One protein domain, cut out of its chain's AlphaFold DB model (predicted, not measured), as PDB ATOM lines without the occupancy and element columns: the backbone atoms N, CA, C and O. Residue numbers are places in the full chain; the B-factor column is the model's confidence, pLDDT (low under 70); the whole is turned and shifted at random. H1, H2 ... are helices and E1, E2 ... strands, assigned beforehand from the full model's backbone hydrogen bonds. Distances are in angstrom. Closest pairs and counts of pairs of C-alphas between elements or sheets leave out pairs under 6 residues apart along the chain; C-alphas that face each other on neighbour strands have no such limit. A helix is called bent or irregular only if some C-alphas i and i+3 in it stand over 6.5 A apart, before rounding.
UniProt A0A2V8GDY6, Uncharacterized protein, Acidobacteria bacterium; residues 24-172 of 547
ATOM      1  N   THR A  24     -23.952  16.182 -27.966       92.06
ATOM      2  CA  THR A  24     -24.845  16.657 -29.033       92.06
ATOM      3  C   THR A  24     -24.648  15.830 -30.290       92.06
ATOM      4  O   THR A  24     -23.521  15.671 -30.756       92.06
ATOM      5  N   ILE A  25     -25.746  15.338 -30.858       94.19
ATOM      6  CA  ILE A  25     -25.745  14.571 -32.104       94.19
ATOM      7  C   ILE A  25     -26.936  14.964 -32.972       94.19
ATOM      8  O   ILE A  25     -28.041  15.155 -32.471       94.19
ATOM      9  N   THR A  26     -26.706  15.061 -34.280       96.31
ATOM     10  CA  THR A  26     -27.754  15.233 -35.291       96.31
ATOM     11  C   THR A  26     -27.804  13.980 -36.148       96.31
ATOM     12  O   THR A  26     -26.787  13.602 -36.728       96.31
ATOM     13  N   THR A  27     -28.968  13.342 -36.225       96.06
ATOM     14  CA  THR A  27     -29.180  12.116 -37.007       96.06
ATOM     15  C   THR A  27     -30.598  12.072 -37.580       96.06
ATOM     16  O   THR A  27     -31.402  12.982 -37.355       96.06
ATOM     17  N   THR A  28     -30.894  11.019 -38.332       96.75
ATOM     18  CA  THR A  28     -32.201  10.724 -38.918       96.75
ATOM     19  C   THR A  28     -32.787   9.483 -38.256       96.75
ATOM     20  O   THR A  28     -32.066   8.515 -38.047       96.75
ATOM     21  N   LEU A  29     -34.089   9.492 -37.956       96.75
ATOM     22  CA  LEU A  29     -34.789   8.291 -37.496       96.75
ATOM     23  C   LEU A  29     -35.116   7.404 -38.707       96.75
ATOM     24  O   LEU A  29     -36.171   7.551 -39.320       96.75
ATOM     25  N   ASP A  30     -34.208   6.509 -39.094       96.19
ATOM     26  CA  ASP A  30     -34.296   5.709 -40.333       96.19
ATOM     27  C   ASP A  30     -34.158   4.185 -40.132       96.19
ATOM     28  O   ASP A  30     -34.300   3.414 -41.079       96.19
ATOM     29  N   GLY A  31     -33.952   3.747 -38.890       92.69
ATOM     30  CA  GLY A  31     -33.893   2.339 -38.502       92.69
ATOM     31  C   GLY A  31     -32.463   1.816 -38.506       92.69
ATOM     32  O   GLY A  31     -32.245   0.615 -38.340       92.69
ATOM     33  N   ILE A  32     -31.491   2.715 -38.673       95.50
ATOM     34  CA  ILE A  32     -30.068   2.477 -38.499       95.50
ATOM     35  C   ILE A  32     -29.646   3.132 -37.181       95.50
ATOM     36  O   ILE A  32     -29.990   4.274 -36.895       95.50
ATOM     37  N   ALA A  33     -28.911   2.391 -36.347       94.62
ATOM     38  CA  ALA A  33     -28.465   2.912 -35.060       94.62
ATOM     39  C   ALA A  33     -27.604   4.174 -35.265       94.62
ATOM     40  O   ALA A  33     -26.711   4.156 -36.121       94.62
ATOM     41  N   PRO A  34     -27.815   5.246 -34.477       95.50
ATOM     42  CA  PRO A  34     -26.987   6.443 -34.568       95.50
ATOM     43  C   PRO A  34     -25.497   6.121 -34.368       95.50
ATOM     44  O   PRO A  34     -25.171   5.160 -33.664       95.50
ATOM     45  N   PRO A  35     -24.566   6.924 -34.915       90.06
ATOM     46  CA  PRO A  35     -23.139   6.740 -34.668       90.06
ATOM     47  C   PRO A  35     -22.808   6.722 -33.170       90.06
ATOM     48  O   PRO A  35     -23.195   7.626 -32.428       90.06
ATOM     49  N   SER A  36     -22.062   5.709 -32.729       78.19
ATOM     50  CA  SER A  36     -21.551   5.642 -31.358       78.19
ATOM     51  C   SER A  36     -20.468   6.699 -31.123       78.19
ATOM     52  O   SER A  36     -19.654   6.960 -32.013       78.19
ATOM     53  N   SER A  37     -20.379   7.229 -29.906       78.19
ATOM     54  CA  SER A  37     -19.246   8.043 -29.441       78.19
ATOM     55  C   SER A  37     -18.597   7.394 -28.214       78.19
ATOM     56  O   SER A  37     -19.254   6.599 -27.537       78.19
ATOM     57  N   PRO A  38     -17.334   7.715 -27.871       73.19
ATOM     58  CA  PRO A  38     -16.730   7.236 -26.627       73.19
ATOM     59  C   PRO A  38     -17.662   7.487 -25.430       73.19
ATOM     60  O   PRO A  38     -18.150   8.596 -25.256       73.19
ATOM     61  N   GLY A  39     -17.973   6.455 -24.641       75.81
ATOM     62  CA  GLY A  39     -18.858   6.572 -23.471       75.81
ATOM     63  C   GLY A  39     -20.373   6.643 -23.745       75.81
ATOM     64  O   GLY A  39     -21.133   6.680 -22.780       75.81
ATOM     65  N   VAL A  40     -20.828   6.618 -25.008       87.69
ATOM     66  CA  VAL A  40     -22.262   6.577 -25.368       87.69
ATOM     67  C   VAL A  40     -22.539   5.415 -26.324       87.69
ATOM     68  O   VAL A  40     -22.128   5.429 -27.485       87.69
ATOM     69  N   GLY A  41     -23.254   4.405 -25.830       90.31
ATOM     70  CA  GLY A  41     -23.762   3.307 -26.654       90.31
ATOM     71  C   GLY A  41     -25.020   3.730 -27.407       90.31
ATOM     72  O   GLY A  41     -25.843   4.460 -26.862       90.31
ATOM     73  N   THR A  42     -25.195   3.270 -28.641       94.75
ATOM     74  CA  THR A  42     -26.361   3.608 -29.465       94.75
ATOM     75  C   THR A  42     -27.065   2.353 -29.971       94.75
ATOM     76  O   THR A  42     -26.437   1.325 -30.222       94.75
ATOM     77  N   ALA A  43     -28.387   2.422 -30.098       96.44
ATOM     78  CA  ALA A  43     -29.214   1.376 -30.693       96.44
ATOM     79  C   ALA A  43     -30.437   2.002 -31.377       96.44
ATOM     80  O   ALA A  43     -30.723   3.179 -31.189       96.44
ATOM     81  N   THR A  44     -31.171   1.214 -32.152       97.56
ATOM     82  CA  THR A  44     -32.434   1.612 -32.789       97.56
ATOM     83  C   THR A  44     -33.378   0.412 -32.803       97.56
ATOM     84  O   THR A  44     -32.939  -0.721 -32.578       97.56
ATOM     85  N   GLY A  45     -34.664   0.632 -33.047       96.69
ATOM     86  CA  GLY A  45     -35.630  -0.455 -33.150       96.69
ATOM     87  C   GLY A  45     -37.071   0.022 -33.148       96.69
ATOM     88  O   GLY A  45     -37.373   1.171 -33.469       96.69
ATOM     89  N   THR A  46     -37.975  -0.880 -32.770       96.38
ATOM     90  CA  THR A  46     -39.393  -0.580 -32.582       96.38
ATOM     91  C   THR A  46     -39.799  -0.788 -31.129       96.38
ATOM     92  O   THR A  46     -39.444  -1.786 -30.506       96.38
ATOM     93  N   GLN A  47     -40.542   0.169 -30.581       95.50
ATOM     94  CA  GLN A  47     -41.157   0.084 -29.258       95.50
ATOM     95  C   GLN A  47     -42.672  -0.045 -29.388       95.50
ATOM     96  O   GLN A  47     -43.260   0.431 -30.364       95.50
ATOM     97  N   THR A  48     -43.319  -0.637 -28.387       90.25
ATOM     98  CA  THR A  48     -44.784  -0.731 -28.352       90.25
ATOM     99  C   THR A  48     -45.378   0.426 -27.555       90.25
ATOM    100  O   THR A  48     -45.093   0.592 -26.369       90.25
ATOM    101  N   GLY A  49     -46.223   1.231 -28.199       91.50
ATOM    102  CA  GLY A  49     -46.818   2.406 -27.567       91.50
ATOM    103  C   GLY A  49     -45.840   3.544 -27.290       91.50
ATOM    104  O   GLY A  49     -44.689   3.549 -27.729       91.50
ATOM    105  N   ARG A  50     -46.330   4.569 -26.595       94.56
ATOM    106  CA  ARG A  50     -45.520   5.681 -26.074       94.56
ATOM    107  C   ARG A  50     -46.106   6.204 -24.776       94.56
ATOM    108  O   ARG A  50     -47.236   5.879 -24.441       94.56
ATOM    109  N   LEU A  51     -45.400   7.081 -24.076       96.12
ATOM    110  CA  LEU A  51     -45.961   7.731 -22.893       96.12
ATOM    111  C   LEU A  51     -47.093   8.704 -23.242       96.12
ATOM    112  O   LEU A  51     -47.102   9.343 -24.306       96.12
ATOM    113  N   THR A  52     -48.053   8.830 -22.328       95.31
ATOM    114  CA  THR A  52     -49.120   9.831 -22.407       95.31
ATOM    115  C   THR A  52     -48.540  11.235 -22.252       95.31
ATOM    116  O   THR A  52     -47.714  11.500 -21.384       95.31
ATOM    117  N   ARG A  53     -49.009  12.171 -23.081       94.31
ATOM    118  CA  ARG A  53     -48.633  13.586 -22.976       94.31
ATOM    119  C   ARG A  53     -49.557  14.266 -21.979       94.31
ATOM    120  O   ARG A  53     -50.735  14.442 -22.275       94.31
ATOM    121  N   ASN A  54     -49.027  14.624 -20.818       92.50
ATOM    122  CA  ASN A  54     -49.765  15.279 -19.739       92.50
ATOM    123  C   ASN A  54     -49.416  16.769 -19.574       92.50
ATOM    124  O   ASN A  54     -49.861  17.380 -18.611       92.50
ATOM    125  N   ALA A  55     -48.633  17.341 -20.498       90.00
ATOM    126  CA  ALA A  55     -48.187  18.739 -20.504       90.00
ATOM    127  C   ALA A  55     -47.376  19.171 -19.264       90.00
ATOM    128  O   ALA A  55     -47.271  20.361 -18.977       90.00
ATOM    129  N   LEU A  56     -46.779  18.215 -18.545       88.88
ATOM    130  CA  LEU A  56     -45.949  18.471 -17.370       88.88
ATOM    131  C   LEU A  56     -44.511  17.997 -17.630       88.88
ATOM    132  O   LEU A  56     -44.270  16.790 -17.564       88.88
ATOM    133  N   PRO A  57     -43.547  18.881 -17.936       88.88
ATOM    134  CA  PRO A  57     -42.151  18.476 -18.061       88.88
ATOM    135  C   PRO A  57     -41.580  18.077 -16.699       88.88
ATOM    136  O   PRO A  57     -41.835  18.726 -15.685       88.88
ATOM    137  N   ALA A  58     -40.814  16.990 -16.670       92.06
ATOM    138  CA  ALA A  58     -40.071  16.593 -15.481       92.06
ATOM    139  C   ALA A  58     -38.896  17.545 -15.203       92.06
ATOM    140  O   ALA A  58     -38.313  18.126 -16.124       92.06
ATOM    141  N   SER A  59     -38.535  17.670 -13.925       92.00
ATOM    142  CA  SER A  59     -37.342  18.396 -13.495       92.00
ATOM    143  C   SER A  59     -36.661  17.688 -12.326       92.00
ATOM    144  O   SER A  59     -37.333  17.042 -11.525       92.00
ATOM    145  N   CYS A  60     -35.355  17.885 -12.165       87.00
ATOM    146  CA  CYS A  60     -34.591  17.387 -11.012       87.00
ATOM    147  C   CYS A  60     -35.121  17.881  -9.655       87.00
ATOM    148  O   CYS A  60     -34.960  17.231  -8.634       87.00
ATOM    149  N   ALA A  61     -35.784  19.042  -9.623       79.31
ATOM    150  CA  ALA A  61     -36.289  19.614  -8.378       79.31
ATOM    151  C   ALA A  61     -37.538  18.895  -7.833       79.31
ATOM    152  O   ALA A  61     -37.875  19.071  -6.662       79.31
ATOM    153  N   ALA A  62     -38.254  18.126  -8.665       77.56
ATOM    154  CA  ALA A  62     -39.509  17.489  -8.278       77.56
ATOM    155  C   ALA A  62     -39.734  16.164  -9.034       77.56
ATOM    156  O   ALA A  62     -39.887  16.184 -10.260       77.56
ATOM    157  N   PRO A  63     -39.839  15.018  -8.328       74.62
ATOM    158  CA  PRO A  63     -40.178  13.743  -8.946       74.62
ATOM    159  C   PRO A  63     -41.511  13.817  -9.697       74.62
ATOM    160  O   PRO A  63     -42.546  14.177  -9.131       74.62
ATOM    161  N   LYS A  64     -41.497  13.456 -10.981       87.81
ATOM    162  CA  LYS A  64     -42.704  13.368 -11.808       87.81
ATOM    163  C   LYS A  64     -43.373  12.004 -11.600       87.81
ATOM    164  O   LYS A  64     -42.696  10.983 -11.529       87.81
ATOM    165  N   ALA A  65     -44.703  11.971 -11.532       91.25
ATOM    166  CA  ALA A  65     -45.454  10.716 -11.560       91.25
ATOM    167  C   ALA A  65     -45.504  10.144 -12.986       91.25
ATOM    168  O   ALA A  65     -45.651  10.902 -13.949       91.25
ATOM    169  N   PHE A  66     -45.426   8.817 -13.115       93.81
ATOM    170  CA  PHE A  66     -45.503   8.141 -14.410       93.81
ATOM    171  C   PHE A  66     -46.784   8.555 -15.161       93.81
ATOM    172  O   PHE A  66     -47.880   8.384 -14.621       93.81
ATOM    173  N   PRO A  67     -46.688   9.094 -16.391       94.25
ATOM    174  CA  PRO A  67     -47.841   9.678 -17.080       94.25
ATOM    175  C   PRO A  67     -48.820   8.639 -17.654       94.25
ATOM    176  O   PRO A  67     -49.887   9.009 -18.145       94.25
ATOM    177  N   GLY A  68     -48.482   7.348 -17.608       95.38
ATOM    178  CA  GLY A  68     -49.238   6.282 -18.259       95.38
ATOM    179  C   GLY A  68     -48.773   6.022 -19.693       95.38
ATOM    180  O   GLY A  68     -47.989   6.781 -20.266       95.38
ATOM    181  N   VAL A  69     -49.279   4.935 -20.276       95.62
ATOM    182  CA  VAL A  69     -48.981   4.525 -21.654       95.62
ATOM    183  C   VAL A  69     -50.149   4.896 -22.566       95.62
ATOM    184  O   VAL A  69     -51.305   4.592 -22.279       95.62
ATOM    185  N   PHE A  70     -49.832   5.536 -23.683       94.62
ATOM    186  CA  PHE A  70     -50.731   5.825 -24.784       94.62
ATOM    187  C   PHE A  70     -50.510   4.822 -25.917       94.62
ATOM    188  O   PHE A  70     -49.371   4.566 -26.313       94.62
ATOM    189  N   ASP A  71     -51.618   4.330 -26.475       91.31
ATOM    190  CA  ASP A  71     -51.630   3.447 -27.644       91.31
ATOM    191  C   ASP A  71     -50.698   2.226 -27.489       91.31
ATOM    192  O   ASP A  71     -49.741   2.072 -28.247       91.31
ATOM    193  N   PRO A  72     -50.950   1.350 -26.500       87.38
ATOM    194  CA  PRO A  72     -50.052   0.255 -26.122       87.38
ATOM    195  C   PRO A  72     -50.021  -0.903 -27.137       87.38
ATOM    196  O   PRO A  72     -49.653  -2.015 -26.777       87.38
ATOM    197  N   VAL A  73     -50.453  -0.681 -28.382       86.56
ATOM    198  CA  VAL A  73     -50.591  -1.725 -29.409       86.56
ATOM    199  C   VAL A  73     -49.773  -1.399 -30.655       86.56
ATOM    200  O   VAL A  73     -49.177  -2.301 -31.237       86.56
ATOM    201  N   ASN A  74     -49.712  -0.132 -31.080       91.44
ATOM    202  CA  ASN A  74     -49.035   0.202 -32.331       91.44
ATOM    203  C   ASN A  74     -47.520   0.422 -32.146       91.44
ATOM    204  O   ASN A  74     -47.112   1.142 -31.218       91.44
ATOM    205  N   PRO A  75     -46.688  -0.147 -33.042       93.75
ATOM    206  CA  PRO A  75     -45.242   0.003 -32.988       93.75
ATOM    207  C   PRO A  75     -44.810   1.409 -33.406       93.75
ATOM    208  O   PRO A  75     -45.436   2.042 -34.257       93.75
ATOM    209  N   ARG A  76     -43.720   1.888 -32.810       95.81
ATOM    210  CA  ARG A  76     -43.078   3.171 -33.119       95.81
ATOM    211  C   ARG A  76     -41.586   2.972 -33.246       95.81
ATOM    212  O   ARG A  76     -40.996   2.292 -32.408       95.81
ATOM    213  N   GLN A  77     -40.983   3.574 -34.257       97.50
ATOM    214  CA  GLN A  77     -39.538   3.539 -34.409       97.50
ATOM    215  C   GLN A  77     -38.856   4.442 -33.373       97.50
ATOM    216  O   GLN A  77     -39.348   5.538 -33.078       97.50
ATOM    217  N   TYR A  78     -37.733   3.981 -32.824       98.00
ATOM    218  CA  TYR A  78     -36.936   4.720 -31.851       98.00
ATOM    219  C   TYR A  78     -35.439   4.594 -32.116       98.00
ATOM    220  O   TYR A  78     -34.984   3.569 -32.610       98.00
ATOM    221  N   ASP A  79     -34.693   5.589 -31.652       98.19
ATOM    222  CA  ASP A  79     -33.257   5.525 -31.411       98.19
ATOM    223  C   ASP A  79     -32.984   5.646 -29.907       98.19
ATOM    224  O   ASP A  79     -33.669   6.380 -29.190       98.19
ATOM    225  N   LEU A  80     -31.998   4.903 -29.414       97.44
ATOM    226  CA  LEU A  80     -31.588   4.844 -28.012       97.44
ATOM    227  C   LEU A  80     -30.136   5.298 -27.871       97.44
ATOM    228  O   LEU A  80     -29.264   4.843 -28.608       97.44
ATOM    229  N   TYR A  81     -29.895   6.118 -26.852       95.81
ATOM    230  CA  TYR A  81     -28.589   6.605 -26.428       95.81
ATOM    231  C   TYR A  81     -28.344   6.208 -24.972       95.81
ATOM    232  O   TYR A  81     -29.012   6.705 -24.066       95.81
ATOM    233  N   SER A  82     -27.399   5.303 -24.746       93.00
ATOM    234  CA  SER A  82     -27.058   4.749 -23.436       93.00
ATOM    235  C   SER A  82     -25.785   5.393 -22.893       93.00
ATOM    236  O   SER A  82     -24.699   5.195 -23.438       93.00
ATOM    237  N   PHE A  83     -25.917   6.129 -21.795       90.75
ATOM    238  CA  PHE A  83     -24.838   6.804 -21.077       90.75
ATOM    239  C   PHE A  83     -24.436   5.992 -19.847       90.75
ATOM    240  O   PHE A  83     -25.302   5.440 -19.163       90.75
ATOM    241  N   THR A  84     -23.138   5.952 -19.541       85.69
ATOM    242  CA  THR A  84     -22.611   5.351 -18.305       85.69
ATOM    243  C   THR A  84     -21.782   6.382 -17.542       85.69
ATOM    244  O   THR A  84     -20.875   6.984 -18.116       85.69
ATOM    245  N   THR A  85     -22.091   6.610 -16.266       81.44
ATOM    246  CA  THR A  85     -21.297   7.487 -15.386       81.44
ATOM    247  C   THR A  85     -20.145   6.717 -14.726       81.44
ATOM    248  O   THR A  85     -20.175   5.492 -14.620       81.44
ATOM    249  N   CYS A  86     -19.114   7.439 -14.284       76.25
ATOM    250  CA  CYS A  86     -17.913   6.889 -13.643       76.25
ATOM    251  C   CYS A  86     -18.096   6.636 -12.142       76.25
ATOM    252  O   CYS A  86     -18.981   7.231 -11.523       76.25
ATOM    253  N   SER A  87     -17.225   5.818 -11.543       78.69
ATOM    254  CA  SER A  87     -17.216   5.511 -10.104       78.69
ATOM    255  C   SER A  87     -17.093   6.745  -9.209       78.69
ATOM    256  O   SER A  87     -17.651   6.767  -8.117       78.69
ATOM    257  N   GLU A  88     -16.432   7.792  -9.694       74.88
ATOM    258  CA  GLU A  88     -16.175   9.040  -8.972       74.88
ATOM    259  C   GLU A  88     -17.248  10.108  -9.242       74.88
ATOM    260  O   GLU A  88     -17.157  11.224  -8.731       74.88
ATOM    261  N   SER A  89     -18.262   9.800 -10.060       77.00
ATOM    262  CA  SER A  89     -19.304  10.773 -10.409       77.00
ATOM    263  C   SER A  89     -20.084  11.184  -9.166       77.00
ATOM    264  O   SER A  89     -20.573  10.342  -8.414       77.00
ATOM    265  N   VAL A  90     -20.254  12.487  -8.968       81.81
ATOM    266  CA  VAL A  90     -21.189  13.018  -7.972       81.81
ATOM    267  C   VAL A  90     -22.613  13.003  -8.526       81.81
ATOM    268  O   VAL A  90     -22.814  12.995  -9.741       81.81
ATOM    269  N   ALA A  91     -23.608  13.013  -7.638       85.94
ATOM    270  CA  ALA A  91     -25.001  13.128  -8.052       85.94
ATOM    271  C   ALA A  91     -25.211  14.416  -8.864       85.94
ATOM    272  O   ALA A  91     -24.700  15.480  -8.505       85.94
ATOM    273  N   THR A  92     -25.949  14.314  -9.964       87.50
ATOM    274  CA  THR A  92     -26.069  15.390 -10.953       87.50
ATOM    275  C   THR A  92     -27.477  15.466 -11.521       87.50
ATOM    276  O   THR A  92     -28.210  14.478 -11.566       87.50
ATOM    277  N   CYS A  93     -27.845  16.663 -11.969       90.38
ATOM    278  CA  CYS A  93     -29.083  16.915 -12.683       90.38
ATOM    279  C   CYS A  93     -28.811  16.862 -14.190       90.38
ATOM    280  O   CYS A  93     -28.217  17.784 -14.755       90.38
ATOM    281  N   ALA A  94     -29.240  15.783 -14.843       91.75
ATOM    282  CA  ALA A  94     -29.103  15.630 -16.284       91.75
ATOM    283  C   ALA A  94     -30.258  16.324 -17.008       91.75
ATOM    284  O   ALA A  94     -31.401  16.231 -16.565       91.75
ATOM    285  N   SER A  95     -29.983  17.001 -18.124       93.50
ATOM    286  CA  SER A  95     -31.017  17.640 -18.951       93.50
ATOM    287  C   SER A  95     -30.973  17.128 -20.380       93.50
ATOM    288  O   SER A  95     -29.902  16.974 -20.962       93.50
ATOM    289  N   VAL A  96     -32.148  16.900 -20.961       95.69
ATOM    290  CA  VAL A  96     -32.313  16.410 -22.330       95.69
ATOM    291  C   VAL A  96     -33.130  17.416 -23.122       95.69
ATOM    292  O   VAL A  96     -34.180  17.873 -22.672       95.69
ATOM    293  N   THR A  97     -32.648  17.755 -24.313       95.31
ATOM    294  CA  THR A  97     -33.348  18.613 -25.272       95.31
ATOM    295  C   THR A  97     -33.262  17.998 -26.659       95.31
ATOM    296  O   THR A  97     -32.182  17.617 -27.103       95.31
ATOM    297  N   THR A  98     -34.385  17.954 -27.369       95.00
ATOM    298  CA  THR A  98     -34.415  17.646 -28.804       95.00
ATOM    299  C   THR A  98     -34.836  18.846 -29.623       95.00
ATOM    300  O   THR A  98     -35.680  19.638 -29.206       95.00
ATOM    301  N   SER A  99     -34.255  18.972 -30.811       96.12
ATOM    302  CA  SER A  99     -34.489  20.090 -31.719       96.12
ATOM    303  C   SER A  99     -34.468  19.662 -33.184       96.12
ATOM    304  O   SER A  99     -33.953  18.601 -33.517       96.12
ATOM    305  N   GLY A 100     -35.055  20.480 -34.058       94.62
ATOM    306  CA  GLY A 100     -35.095  20.252 -35.504       94.62
ATOM    307  C   GLY A 100     -36.489  20.498 -36.096       94.62
ATOM    308  O   GLY A 100     -37.463  20.524 -35.345       94.62
ATOM    309  N   PRO A 101     -36.625  20.649 -37.426       93.69
ATOM    310  CA  PRO A 101     -37.901  21.019 -38.056       93.69
ATOM    311  C   PRO A 101     -39.048  20.031 -37.781       93.69
ATOM    312  O   PRO A 101     -40.184  20.428 -37.512       93.69
ATOM    313  N   ALA A 102     -38.750  18.730 -37.800       94.62
ATOM    314  CA  ALA A 102     -39.716  17.679 -37.489       94.62
ATOM    315  C   ALA A 102     -40.045  17.606 -35.987       94.62
ATOM    316  O   ALA A 102     -41.182  17.314 -35.610       94.62
ATOM    317  N   VAL A 103     -39.079  17.940 -35.124       93.94
ATOM    318  CA  VAL A 103     -39.312  18.104 -33.684       93.94
ATOM    319  C   VAL A 103     -40.267  19.277 -33.454       93.94
ATOM    320  O   VAL A 103     -41.287  19.106 -32.798       93.94
ATOM    321  N   ASP A 104     -40.028  20.433 -34.073       93.50
ATOM    322  CA  ASP A 104     -40.897  21.615 -33.957       93.50
ATOM    323  C   ASP A 104     -42.324  21.353 -34.495       93.50
ATOM    324  O   ASP A 104     -43.287  21.985 -34.065       93.50
ATOM    325  N   SER A 105     -42.480  20.345 -35.361       95.19
ATOM    326  CA  SER A 105     -43.767  19.837 -35.866       95.19
ATOM    327  C   SER A 105     -44.395  18.728 -34.998       95.19
ATOM    328  O   SER A 105     -45.347  18.072 -35.420       95.19
ATOM    329  N   ASN A 106     -43.893  18.505 -33.778       94.88
ATOM    330  CA  ASN A 106     -44.357  17.495 -32.812       94.88
ATOM    331  C   ASN A 106     -44.228  16.028 -33.271       94.88
ATOM    332  O   ASN A 106     -44.890  15.143 -32.711       94.88
ATOM    333  N   LEU A 107     -43.373  15.745 -34.258       96.31
ATOM    334  CA  LEU A 107     -43.209  14.392 -34.800       96.31
ATOM    335  C   LEU A 107     -42.383  13.482 -33.880       96.31
ATOM    336  O   LEU A 107     -42.566  12.270 -33.927       96.31
ATOM    337  N   PHE A 108     -41.570  14.052 -32.988       97.00
ATOM    338  CA  PHE A 108     -40.724  13.320 -32.044       97.00
ATOM    339  C   PHE A 108     -41.165  13.474 -30.584       97.00
ATOM    340  O   PHE A 108     -41.725  14.500 -30.178       97.00
ATOM    341  N   PHE A 109     -40.850  12.455 -29.788       95.94
ATOM    342  CA  PHE A 109     -40.988  12.426 -28.338       95.94
ATOM    343  C   PHE A 109     -39.734  11.800 -27.719       95.94
ATOM    344  O   PHE A 109     -39.154  10.875 -28.290       95.94
ATOM    345  N   THR A 110     -39.309  12.312 -26.566       96.50
ATOM    346  CA  THR A 110     -38.085  11.864 -25.895       96.50
ATOM    347  C   THR A 110     -38.335  11.419 -24.475       96.50
ATOM    348  O   THR A 110     -39.148  12.005 -23.771       96.50
ATOM    349  N   VAL A 111     -37.646  10.365 -24.046       97.19
ATOM    350  CA  VAL A 111     -37.853   9.764 -22.724       97.19
ATOM    351  C   VAL A 111     -36.527   9.275 -22.166       97.19
ATOM    352  O   VAL A 111     -35.739   8.670 -22.888       97.19
ATOM    353  N   ALA A 112     -36.295   9.506 -20.880       96.75
ATOM    354  CA  ALA A 112     -35.171   8.944 -20.156       96.75
ATOM    355  C   ALA A 112     -35.609   7.731 -19.328       96.75
ATOM    356  O   ALA A 112     -36.660   7.739 -18.676       96.75
ATOM    357  N   TYR A 113     -34.751   6.720 -19.314       97.00
ATOM    358  CA  TYR A 113     -34.895   5.465 -18.597       97.00
ATOM    359  C   TYR A 113     -33.640   5.193 -17.774       97.00
ATOM    360  O   TYR A 113     -32.530   5.521 -18.192       97.00
ATOM    361  N   SER A 114     -33.797   4.574 -16.612       93.25
ATOM    362  CA  SER A 114     -32.676   4.135 -15.782       93.25
ATOM    363  C   SER A 114     -33.070   2.867 -15.014       93.25
ATOM    364  O   SER A 114     -34.151   2.847 -14.424       93.25
ATOM    365  N   PRO A 115     -32.243   1.803 -15.025       92.00
ATOM    366  CA  PRO A 115     -30.896   1.743 -15.605       92.00
ATOM    367  C   PRO A 115     -30.857   1.591 -17.138       92.00
ATOM    368  O   PRO A 115     -29.846   1.903 -17.758       92.00
ATOM    369  N   SER A 116     -31.936   1.130 -17.771       92.69
ATOM    370  CA  SER A 116     -31.971   0.858 -19.214       92.69
ATOM    371  C   SER A 116     -33.383   0.955 -19.786       92.69
ATOM    372  O   SER A 116     -34.362   0.817 -19.056       92.69
ATOM    373  N   PHE A 117     -33.487   1.175 -21.096       96.81
ATOM    374  CA  PHE A 117     -34.754   1.147 -21.825       96.81
ATOM    375  C   PHE A 117     -35.159  -0.285 -22.201       96.81
ATOM    376  O   PHE A 117     -34.327  -1.051 -22.687       96.81
ATOM    377  N   ASP A 118     -36.441  -0.612 -22.025       94.56
ATOM    378  CA  ASP A 118     -37.063  -1.856 -22.486       94.56
ATOM    379  C   ASP A 118     -38.091  -1.551 -23.601       94.56
ATOM    380  O   ASP A 118     -39.162  -1.006 -23.316       94.56
ATOM    381  N   PRO A 119     -37.814  -1.900 -24.872       93.69
ATOM    382  CA  PRO A 119     -38.715  -1.597 -25.988       93.69
ATOM    383  C   PRO A 119     -40.040  -2.379 -25.954       93.69
ATOM    384  O   PRO A 119     -41.010  -1.966 -26.600       93.69
ATOM    385  N   ALA A 120     -40.119  -3.479 -25.195       89.88
ATOM    386  CA  ALA A 120     -41.355  -4.244 -25.024       89.88
ATOM    387  C   ALA A 120     -42.304  -3.607 -23.994       89.88
ATOM    388  O   ALA A 120     -43.506  -3.874 -24.015       89.88
ATOM    389  N   SER A 121     -41.784  -2.757 -23.105       92.62
ATOM    390  CA  SER A 121     -42.539  -2.123 -22.027       92.62
ATOM    391  C   SER A 121     -41.983  -0.729 -21.735       92.62
ATOM    392  O   SER A 121     -41.112  -0.540 -20.888       92.62
ATOM    393  N   VAL A 122     -42.566   0.285 -22.380       95.00
ATOM    394  CA  VAL A 122     -42.182   1.701 -22.201       95.00
ATOM    395  C   VAL A 122     -42.458   2.246 -20.788       95.00
ATOM    396  O   VAL A 122     -42.114   3.383 -20.480       95.00
ATOM    397  N   SER A 123     -43.097   1.462 -19.915       95.00
ATOM    398  CA  SER A 123     -43.237   1.764 -18.485       95.00
ATOM    399  C   SER A 123     -42.068   1.263 -17.636       95.00
ATOM    400  O   SER A 123     -41.815   1.815 -16.564       95.00
ATOM    401  N   THR A 124     -41.369   0.215 -18.075       94.88
ATOM    402  CA  THR A 124     -40.256  -0.369 -17.321       94.88
ATOM    403  C   THR A 124     -39.111   0.632 -17.261       94.88
ATOM    404  O   THR A 124     -38.753   1.223 -18.276       94.88
ATOM    405  N   ASN A 125     -38.529   0.823 -16.073       95.19
ATOM    406  CA  ASN A 125     -37.380   1.709 -15.844       95.19
ATOM    407  C   ASN A 125     -37.599   3.173 -16.255       95.19
ATOM    408  O   ASN A 125     -36.626   3.915 -16.417       95.19
ATOM    409  N   TRP A 126     -38.850   3.606 -16.446       96.50
ATOM    410  CA  TRP A 126     -39.145   4.995 -16.767       96.50
ATOM    411  C   TRP A 126     -38.566   5.912 -15.689       96.50
ATOM    412  O   TRP A 126     -38.824   5.730 -14.497       96.50
ATOM    413  N   LYS A 127     -37.788   6.907 -16.120       94.62
ATOM    414  CA  LYS A 127     -37.156   7.874 -15.224       94.62
ATOM    415  C   LYS A 127     -37.759   9.260 -15.375       94.62
ATOM    416  O   LYS A 127     -37.985   9.928 -14.369       94.62
ATOM    417  N   SER A 128     -37.950   9.720 -16.611       95.19
ATOM    418  CA  SER A 128     -38.339  11.104 -16.874       95.19
ATOM    419  C   SER A 128     -38.768  11.336 -18.321       95.19
ATOM    420  O   SER A 128     -38.316  10.644 -19.228       95.19
ATOM    421  N   ASP A 129     -39.606  12.348 -18.552       95.50
ATOM    422  CA  ASP A 129     -40.081  12.740 -19.882       95.50
ATOM    423  C   ASP A 129     -40.529  14.228 -19.916       95.50
ATOM    424  O   ASP A 129     -40.807  14.819 -18.863       95.50
ATOM    425  N   PRO A 130     -40.648  14.847 -21.106       94.31
ATOM    426  CA  PRO A 130     -41.027  16.253 -21.273       94.31
ATOM    427  C   PRO A 130     -42.523  16.546 -21.102       94.31
ATOM    428  O   PRO A 130     -42.923  17.706 -21.124       94.31
ATOM    429  N   GLY A 131     -43.387  15.536 -20.979       92.88
ATOM    430  CA  GLY A 131     -44.841  15.697 -20.883       92.88
ATOM    431  C   GLY A 131     -45.526  16.165 -22.172       92.88
ATOM    432  O   GLY A 131     -46.753  16.098 -22.264       92.88
ATOM    433  N   ALA A 132     -44.771  16.592 -23.183       93.38
ATOM    434  CA  ALA A 132     -45.249  17.041 -24.486       93.38
ATOM    435  C   ALA A 132     -44.283  16.614 -25.606       93.38
ATOM    436  O   ALA A 132     -43.101  16.395 -25.364       93.38
ATOM    437  N   SER A 133     -44.803  16.463 -26.828       93.00
ATOM    438  CA  SER A 133     -43.961  16.269 -28.018       93.00
ATOM    439  C   SER A 133     -43.385  17.601 -28.471       93.00
ATOM    440  O   SER A 133     -43.925  18.656 -28.146       93.00
ATOM    441  N   GLY A 134     -42.328  17.520 -29.269       88.50
ATOM    442  CA  GLY A 134     -41.661  18.668 -29.859       88.50
ATOM    443  C   GLY A 134     -40.560  19.265 -28.996       88.50
ATOM    444  O   GLY A 134     -39.949  18.564 -28.189       88.50
ATOM    445  N   ARG A 135     -40.216  20.535 -29.235       91.56
ATOM    446  CA  ARG A 135     -39.039  21.162 -28.619       91.56
ATOM    447  C   ARG A 135     -39.317  21.521 -27.164       91.56
ATOM    448  O   ARG A 135     -39.771  22.620 -26.853       91.56
ATOM    449  N   VAL A 136     -39.011  20.580 -26.281       86.62
ATOM    450  CA  VAL A 136     -39.156  20.717 -24.833       86.62
ATOM    451  C   VAL A 136     -37.903  20.171 -24.159       86.62
ATOM    452  O   VAL A 136     -37.378  19.129 -24.553       86.62
ATOM    453  N   THR A 137     -37.429  20.882 -23.141       93.00
ATOM    454  CA  THR A 137     -36.338  20.436 -22.270       93.00
ATOM    455  C   THR A 137     -36.924  19.844 -20.997       93.00
ATOM    456  O   THR A 137     -37.848  20.412 -20.414       93.00
ATOM    457  N   TYR A 138     -36.371  18.723 -20.549       95.06
ATOM    458  CA  TYR A 138     -36.695  18.117 -19.260       95.06
ATOM    459  C   TYR A 138     -35.421  17.659 -18.560       95.06
ATOM    460  O   TYR A 138     -34.385  17.474 -19.207       95.06
ATOM    461  N   SER A 139     -35.495  17.480 -17.244       94.94
ATOM    462  CA  SER A 139     -34.342  17.069 -16.448       94.94
ATOM    463  C   SER A 139     -34.682  16.027 -15.389       94.94
ATOM    464  O   SER A 139     -35.837  15.886 -14.988       94.94
ATOM    465  N   PHE A 140     -33.671  15.267 -14.971       93.62
ATOM    466  CA  PHE A 140     -33.802  14.196 -13.986       93.62
ATOM    467  C   PHE A 140     -32.511  13.961 -13.202       93.62
ATOM    468  O   PHE A 140     -31.407  14.150 -13.713       93.62
ATOM    469  N   ASP A 141     -32.668  13.493 -11.964       91.88
ATOM    470  CA  ASP A 141     -31.536  13.178 -11.095       91.88
ATOM    471  C   ASP A 141     -30.851  11.876 -11.497       91.88
ATOM    472  O   ASP A 141     -31.505  10.838 -11.681       91.88
ATOM    473  N   VAL A 142     -29.523  11.916 -11.523       90.00
ATOM    474  CA  VAL A 142     -28.644  10.753 -11.636       90.00
ATOM    475  C   VAL A 142     -27.832  10.633 -10.353       90.00
ATOM    476  O   VAL A 142     -27.250  11.610  -9.884       90.00
ATOM    477  N   GLY A 143     -27.849   9.440  -9.753       87.94
ATOM    478  CA  GLY A 143     -27.145   9.164  -8.502       87.94
ATOM    479  C   GLY A 143     -25.624   9.260  -8.640       87.94
ATOM    480  O   GLY A 143     -25.088   9.245  -9.745       87.94
ATOM    481  N   ALA A 144     -24.930   9.337  -7.504       84.75
ATOM    482  CA  ALA A 144     -23.473   9.253  -7.475       84.75
ATOM    483  C   ALA A 144     -22.978   7.849  -7.879       84.75
ATOM    484  O   ALA A 144     -23.720   6.861  -7.811       84.75
ATOM    485  N   GLY A 145     -21.708   7.765  -8.260       82.25
ATOM    486  CA  GLY A 145     -21.065   6.530  -8.689       82.25
ATOM    487  C   GLY A 145     -21.503   6.062 -10.081       82.25
ATOM    488  O   GLY A 145     -22.019   6.857 -10.877       82.25
ATOM    489  N   PRO A 146     -21.289   4.774 -10.402       84.44
ATOM    490  CA  PRO A 146     -21.585   4.239 -11.719       84.44
ATOM    491  C   PRO A 146     -23.095   4.040 -11.894       84.44
ATOM    492  O   PRO A 146     -23.730   3.267 -11.178       84.44
ATOM    493  N   GLN A 147     -23.670   4.745 -12.859       88.50
ATOM    494  CA  GLN A 147     -25.080   4.720 -13.234       88.50
ATOM    495  C   GLN A 147     -25.189   4.492 -14.739       88.50
ATOM    496  O   GLN A 147     -24.347   4.959 -15.508       88.50
ATOM    497  N   THR A 148     -26.263   3.835 -15.169       90.00
ATOM    498  CA  THR A 148     -26.618   3.720 -16.588       90.00
ATOM    499  C   THR A 148     -27.937   4.440 -16.841       90.00
ATOM    500  O   THR A 148     -28.880   4.358 -16.045       90.00
ATOM    501  N   VAL A 149     -27.988   5.199 -17.934       93.00
ATOM    502  CA  VAL A 149     -29.166   5.965 -18.346       93.00
ATOM    503  C   VAL A 149     -29.373   5.788 -19.843       93.00
ATOM    504  O   VAL A 149     -28.461   6.044 -20.623       93.00
ATOM    505  N   GLY A 150     -30.576   5.392 -20.247       94.94
ATOM    506  CA  GLY A 150     -30.996   5.352 -21.645       94.94
ATOM    507  C   GLY A 150     -31.869   6.553 -21.989       94.94
ATOM    508  O   GLY A 150     -32.904   6.749 -21.361       94.94
ATOM    509  N   VAL A 151     -31.497   7.340 -22.993       96.88
ATOM    510  CA  VAL A 151     -32.343   8.387 -23.579       96.88
ATOM    511  C   VAL A 151     -32.869   7.885 -24.913       96.88
ATOM    512  O   VAL A 151     -32.097   7.582 -25.819       96.88
ATOM    513  N   VAL A 152     -34.184   7.792 -25.029       97.88
ATOM    514  CA  VAL A 152     -34.883   7.316 -26.221       97.88
ATOM    515  C   VAL A 152     -35.476   8.501 -26.960       97.88
ATOM    516  O   VAL A 152     -36.157   9.328 -26.351       97.88
ATOM    517  N   VAL A 153     -35.254   8.563 -28.269       97.75
ATOM    518  CA  VAL A 153     -35.935   9.468 -29.198       97.75
ATOM    519  C   VAL A 153     -36.805   8.614 -30.106       97.75
ATOM    520  O   VAL A 153     -36.291   7.765 -30.823       97.75
ATOM    521  N   HIS A 154     -38.121   8.806 -30.078       97.38
ATOM    522  CA  HIS A 154     -39.041   8.004 -30.880       97.38
ATOM    523  C   HIS A 154     -40.104   8.868 -31.554       97.38
ATOM    524  O   HIS A 154     -40.378  10.003 -31.151       97.38
ATOM    525  N   GLU A 155     -40.745   8.326 -32.582       95.94
ATOM    526  CA  GLU A 155     -41.832   9.016 -33.275       95.94
ATOM    527  C   GLU A 155     -43.120   9.095 -32.433       95.94
ATOM    528  O   GLU A 155     -43.451   8.195 -31.656       95.94
ATOM    529  N   THR A 156     -43.894  10.172 -32.576       94.81
ATOM    530  CA  THR A 156     -45.162  10.348 -31.844       94.81
ATOM    531  C   THR A 156     -46.264   9.434 -32.398       94.81
ATOM    532  O   THR A 156     -47.014   8.814 -31.628       94.81
ATOM    533  N   ASN A 157     -46.359   9.351 -33.726       94.06
ATOM    534  CA  ASN A 157     -47.333   8.551 -34.471       94.06
ATOM    535  C   ASN A 157     -46.579   7.523 -35.327       94.06
ATOM    536  O   ASN A 157     -45.566   7.914 -35.901       94.06
ATOM    537  N   PRO A 158     -47.062   6.273 -35.446       94.38
ATOM    538  CA  PRO A 158     -46.424   5.253 -36.283       94.38
ATOM    539  C   PRO A 158     -46.187   5.731 -37.724       94.38
ATOM    540  O   PRO A 158     -47.127   6.176 -38.387       94.38
ATOM    541  N   GLY A 159     -44.940   5.659 -38.194       92.25
ATOM    542  CA  GLY A 159     -44.506   6.117 -39.520       92.25
ATOM    543  C   GLY A 159     -44.443   7.640 -39.711       92.25
ATOM    544  O   GLY A 159     -44.144   8.104 -40.809       92.25
ATOM    545  N   GLY A 160     -44.750   8.437 -38.684       92.38
ATOM    546  CA  GLY A 160     -44.898   9.888 -38.794       92.38
ATOM    547  C   GLY A 160     -43.581  10.665 -38.790       92.38
ATOM    548  O   GLY A 160     -43.558  11.799 -39.266       92.38
ATOM    549  N   ALA A 161     -42.505  10.085 -38.251       94.00
ATOM    550  CA  ALA A 161     -41.188  10.732 -38.187       94.00
ATOM    551  C   ALA A 161     -40.070   9.923 -38.864       94.00
ATOM    552  O   ALA A 161     -38.917  10.350 -38.852       94.00
ATOM    553  N   VAL A 162     -40.398   8.776 -39.466       94.69
ATOM    554  CA  VAL A 162     -39.425   7.947 -40.188       94.69
ATOM    555  C   VAL A 162     -38.839   8.739 -41.362       94.69
ATOM    556  O   VAL A 162     -39.564   9.345 -42.151       94.69
ATOM    557  N   GLY A 163     -37.511   8.767 -41.453       94.81
ATOM    558  CA  GLY A 163     -36.756   9.552 -42.432       94.81
ATOM    559  C   GLY A 163     -36.613  11.041 -42.089       94.81
ATOM    560  O   GLY A 163     -36.025  11.782 -42.876       94.81
ATOM    561  N   GLN A 164     -37.122  11.501 -40.939       97.56
ATOM    562  CA  GLN A 164     -36.943  12.879 -40.475       97.56
ATOM    563  C   GLN A 164     -35.715  13.015 -39.572       97.56
ATOM    564  O   GLN A 164     -35.377  12.106 -38.811       97.56
ATOM    565  N   SER A 165     -35.068  14.179 -39.628       96.75
ATOM    566  CA  SER A 165     -33.906  14.484 -38.797       96.75
ATOM    567  C   SER A 165     -34.276  15.131 -37.465       96.75
ATOM    568  O   SER A 165     -35.260  15.871 -37.341       96.75
ATOM    569  N   TYR A 166     -33.441  14.873 -36.464       97.12
ATOM    570  CA  TYR A 166     -33.478  15.521 -35.161       97.12
ATOM    571  C   TYR A 166     -32.057  15.739 -34.632       97.12
ATOM    572  O   TYR A 166     -31.111  15.042 -34.998       97.12
ATOM    573  N   THR A 167     -31.921  16.707 -33.735       97.25
ATOM    574  CA  THR A 167     -30.717  16.945 -32.940       97.25
ATOM    575  C   THR A 167     -31.039  16.677 -31.478       97.25
ATOM    576  O   THR A 167     -31.925  17.328 -30.918       97.25
ATOM    577  N   LEU A 168     -30.326  15.734 -30.866       96.31
ATOM    578  CA  LEU A 168     -30.383  15.427 -29.440       96.31
ATOM    579  C   LEU A 168     -29.216  16.113 -28.724       96.31
ATOM    580  O   LEU A 168     -28.062  15.926 -29.107       96.31
ATOM    581  N   THR A 169     -29.519  16.849 -27.658       94.50
ATOM    582  CA  THR A 169     -28.539  17.430 -26.736       94.50
ATOM    583  C   THR A 169     -28.804  16.920 -25.324       94.50
ATOM    584  O   THR A 169     -29.907  17.085 -24.799       94.50
ATOM    585  N   VAL A 170     -27.785  16.332 -24.699       92.88
ATOM    586  CA  VAL A 170     -27.814  15.837 -23.319       92.88
ATOM    587  C   VAL A 170     -26.705  16.510 -22.518       92.88
ATOM    588  O   VAL A 170     -25.542  16.501 -22.921       92.88
ATOM    589  N   THR A 171     -27.054  17.111 -21.384       89.75
ATOM    590  CA  THR A 171     -26.107  17.749 -20.459       89.75
ATOM    591  C   THR A 171     -26.163  17.084 -19.092       89.75
ATOM    592  O   THR A 171     -27.158  16.450 -18.742       89.75
ATOM    593  N   GLY A 172     -25.083  17.202 -18.316       83.56
ATOM    594  CA  GLY A 172     -25.002  16.615 -16.977       83.56
ATOM    595  C   GLY A 172     -24.725  15.108 -16.948       83.56
ATOM    596  O   GLY A 172     -24.678  14.553 -15.859       83.56
TER     597      GLY A 172
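AT A GLANCE: This is residues 24 to 172 of the 547 residues of an uncharacterized protein of Acidobacteria bacterium (UniProt A0A2V8GDY6). Two strongly twisted sheets lie face to face as a sandwich, a sheet of five strands, E2 E3 E8 E5 E6, and a sheet of four, E1 E9 E4 E7, their strands crossed at 45 degrees. E2 and E3 form a long, bent hairpin at one side of the larger sheet, and the short helix H1 only grazes the smaller one. The 149 printed residues include nine named strands and one named helix, in the order E1 E2 E3 E4 H1 E5 E6 E7 E8 E9; both sheets are antiparallel and the class is mostly strand. The whole is compact, with a radius of gyration of the C-alphas of 14.0 A and spans of 42 by 32 by 27 A.

IN THESE COORDINATES: Find C-alpha 24 at (-24.845, 16.657, -29.033), where E1, residues 24 to 28, begins. Next come E2, residues 40 to 51 and 23.9 A long, which bends by 105 degrees at residue 48, and E3, residues 69 to 84 and 26.6 A, which bends by 129 degrees at residue 72. E4, residues 92 to 99, runs 22.9 A from C-alpha 92 at (-26.069, 15.390, -10.953). H1 is residues 101 to 104, E5 108 to 113, E6 126 to 128 and E7 137 to 142. E8, residues 148 to 155, is 23.2 A long, and E9, residues 165 to 171, runs 20.2 A to C-alpha 171 at (-26.107, 17.749, -20.459).

HOW THE PARTS SIT: Look first at the larger sheet, whose edge strands are E2 and E6. In the hairpin of E2 and E3, N 45 and O 78 are 3.0 A apart, within hydrogen-bond range. E3 and E8 have N 81 and O 151 at 2.8 A, E8 and E5 have N 111 and O 152 at 2.9 A, and the hairpin of E5 and E6 has N 112 and O 128 at 2.8 A. In the other sheet, E1 and E9 have N 25 and O 168 at 3.0 A, E9 and E4 have N 97 and O 169 at 2.9 A, and E4 and E7 have N 94 and O 140 at 2.9 A. Between the sheets, the closest C-alphas of E6 and E7, those of Ser 128 and Phe 140, are 6.2 A apart. H1 is too short for an O i to N i+4 pair; its closest C-alpha to E9 is that of Val 103, 6.5 A from that of Tyr 166.

THE WHOLE: The two C-alphas farthest apart, those of Glu 88 and Gly 159, are 41.8 A from each other. The printed part has no cut; its long links are E1 to E2, E2 to E3 and E5 to E6. The mean pLDDT of the printed part is 92.0, and no printed residue is under 70.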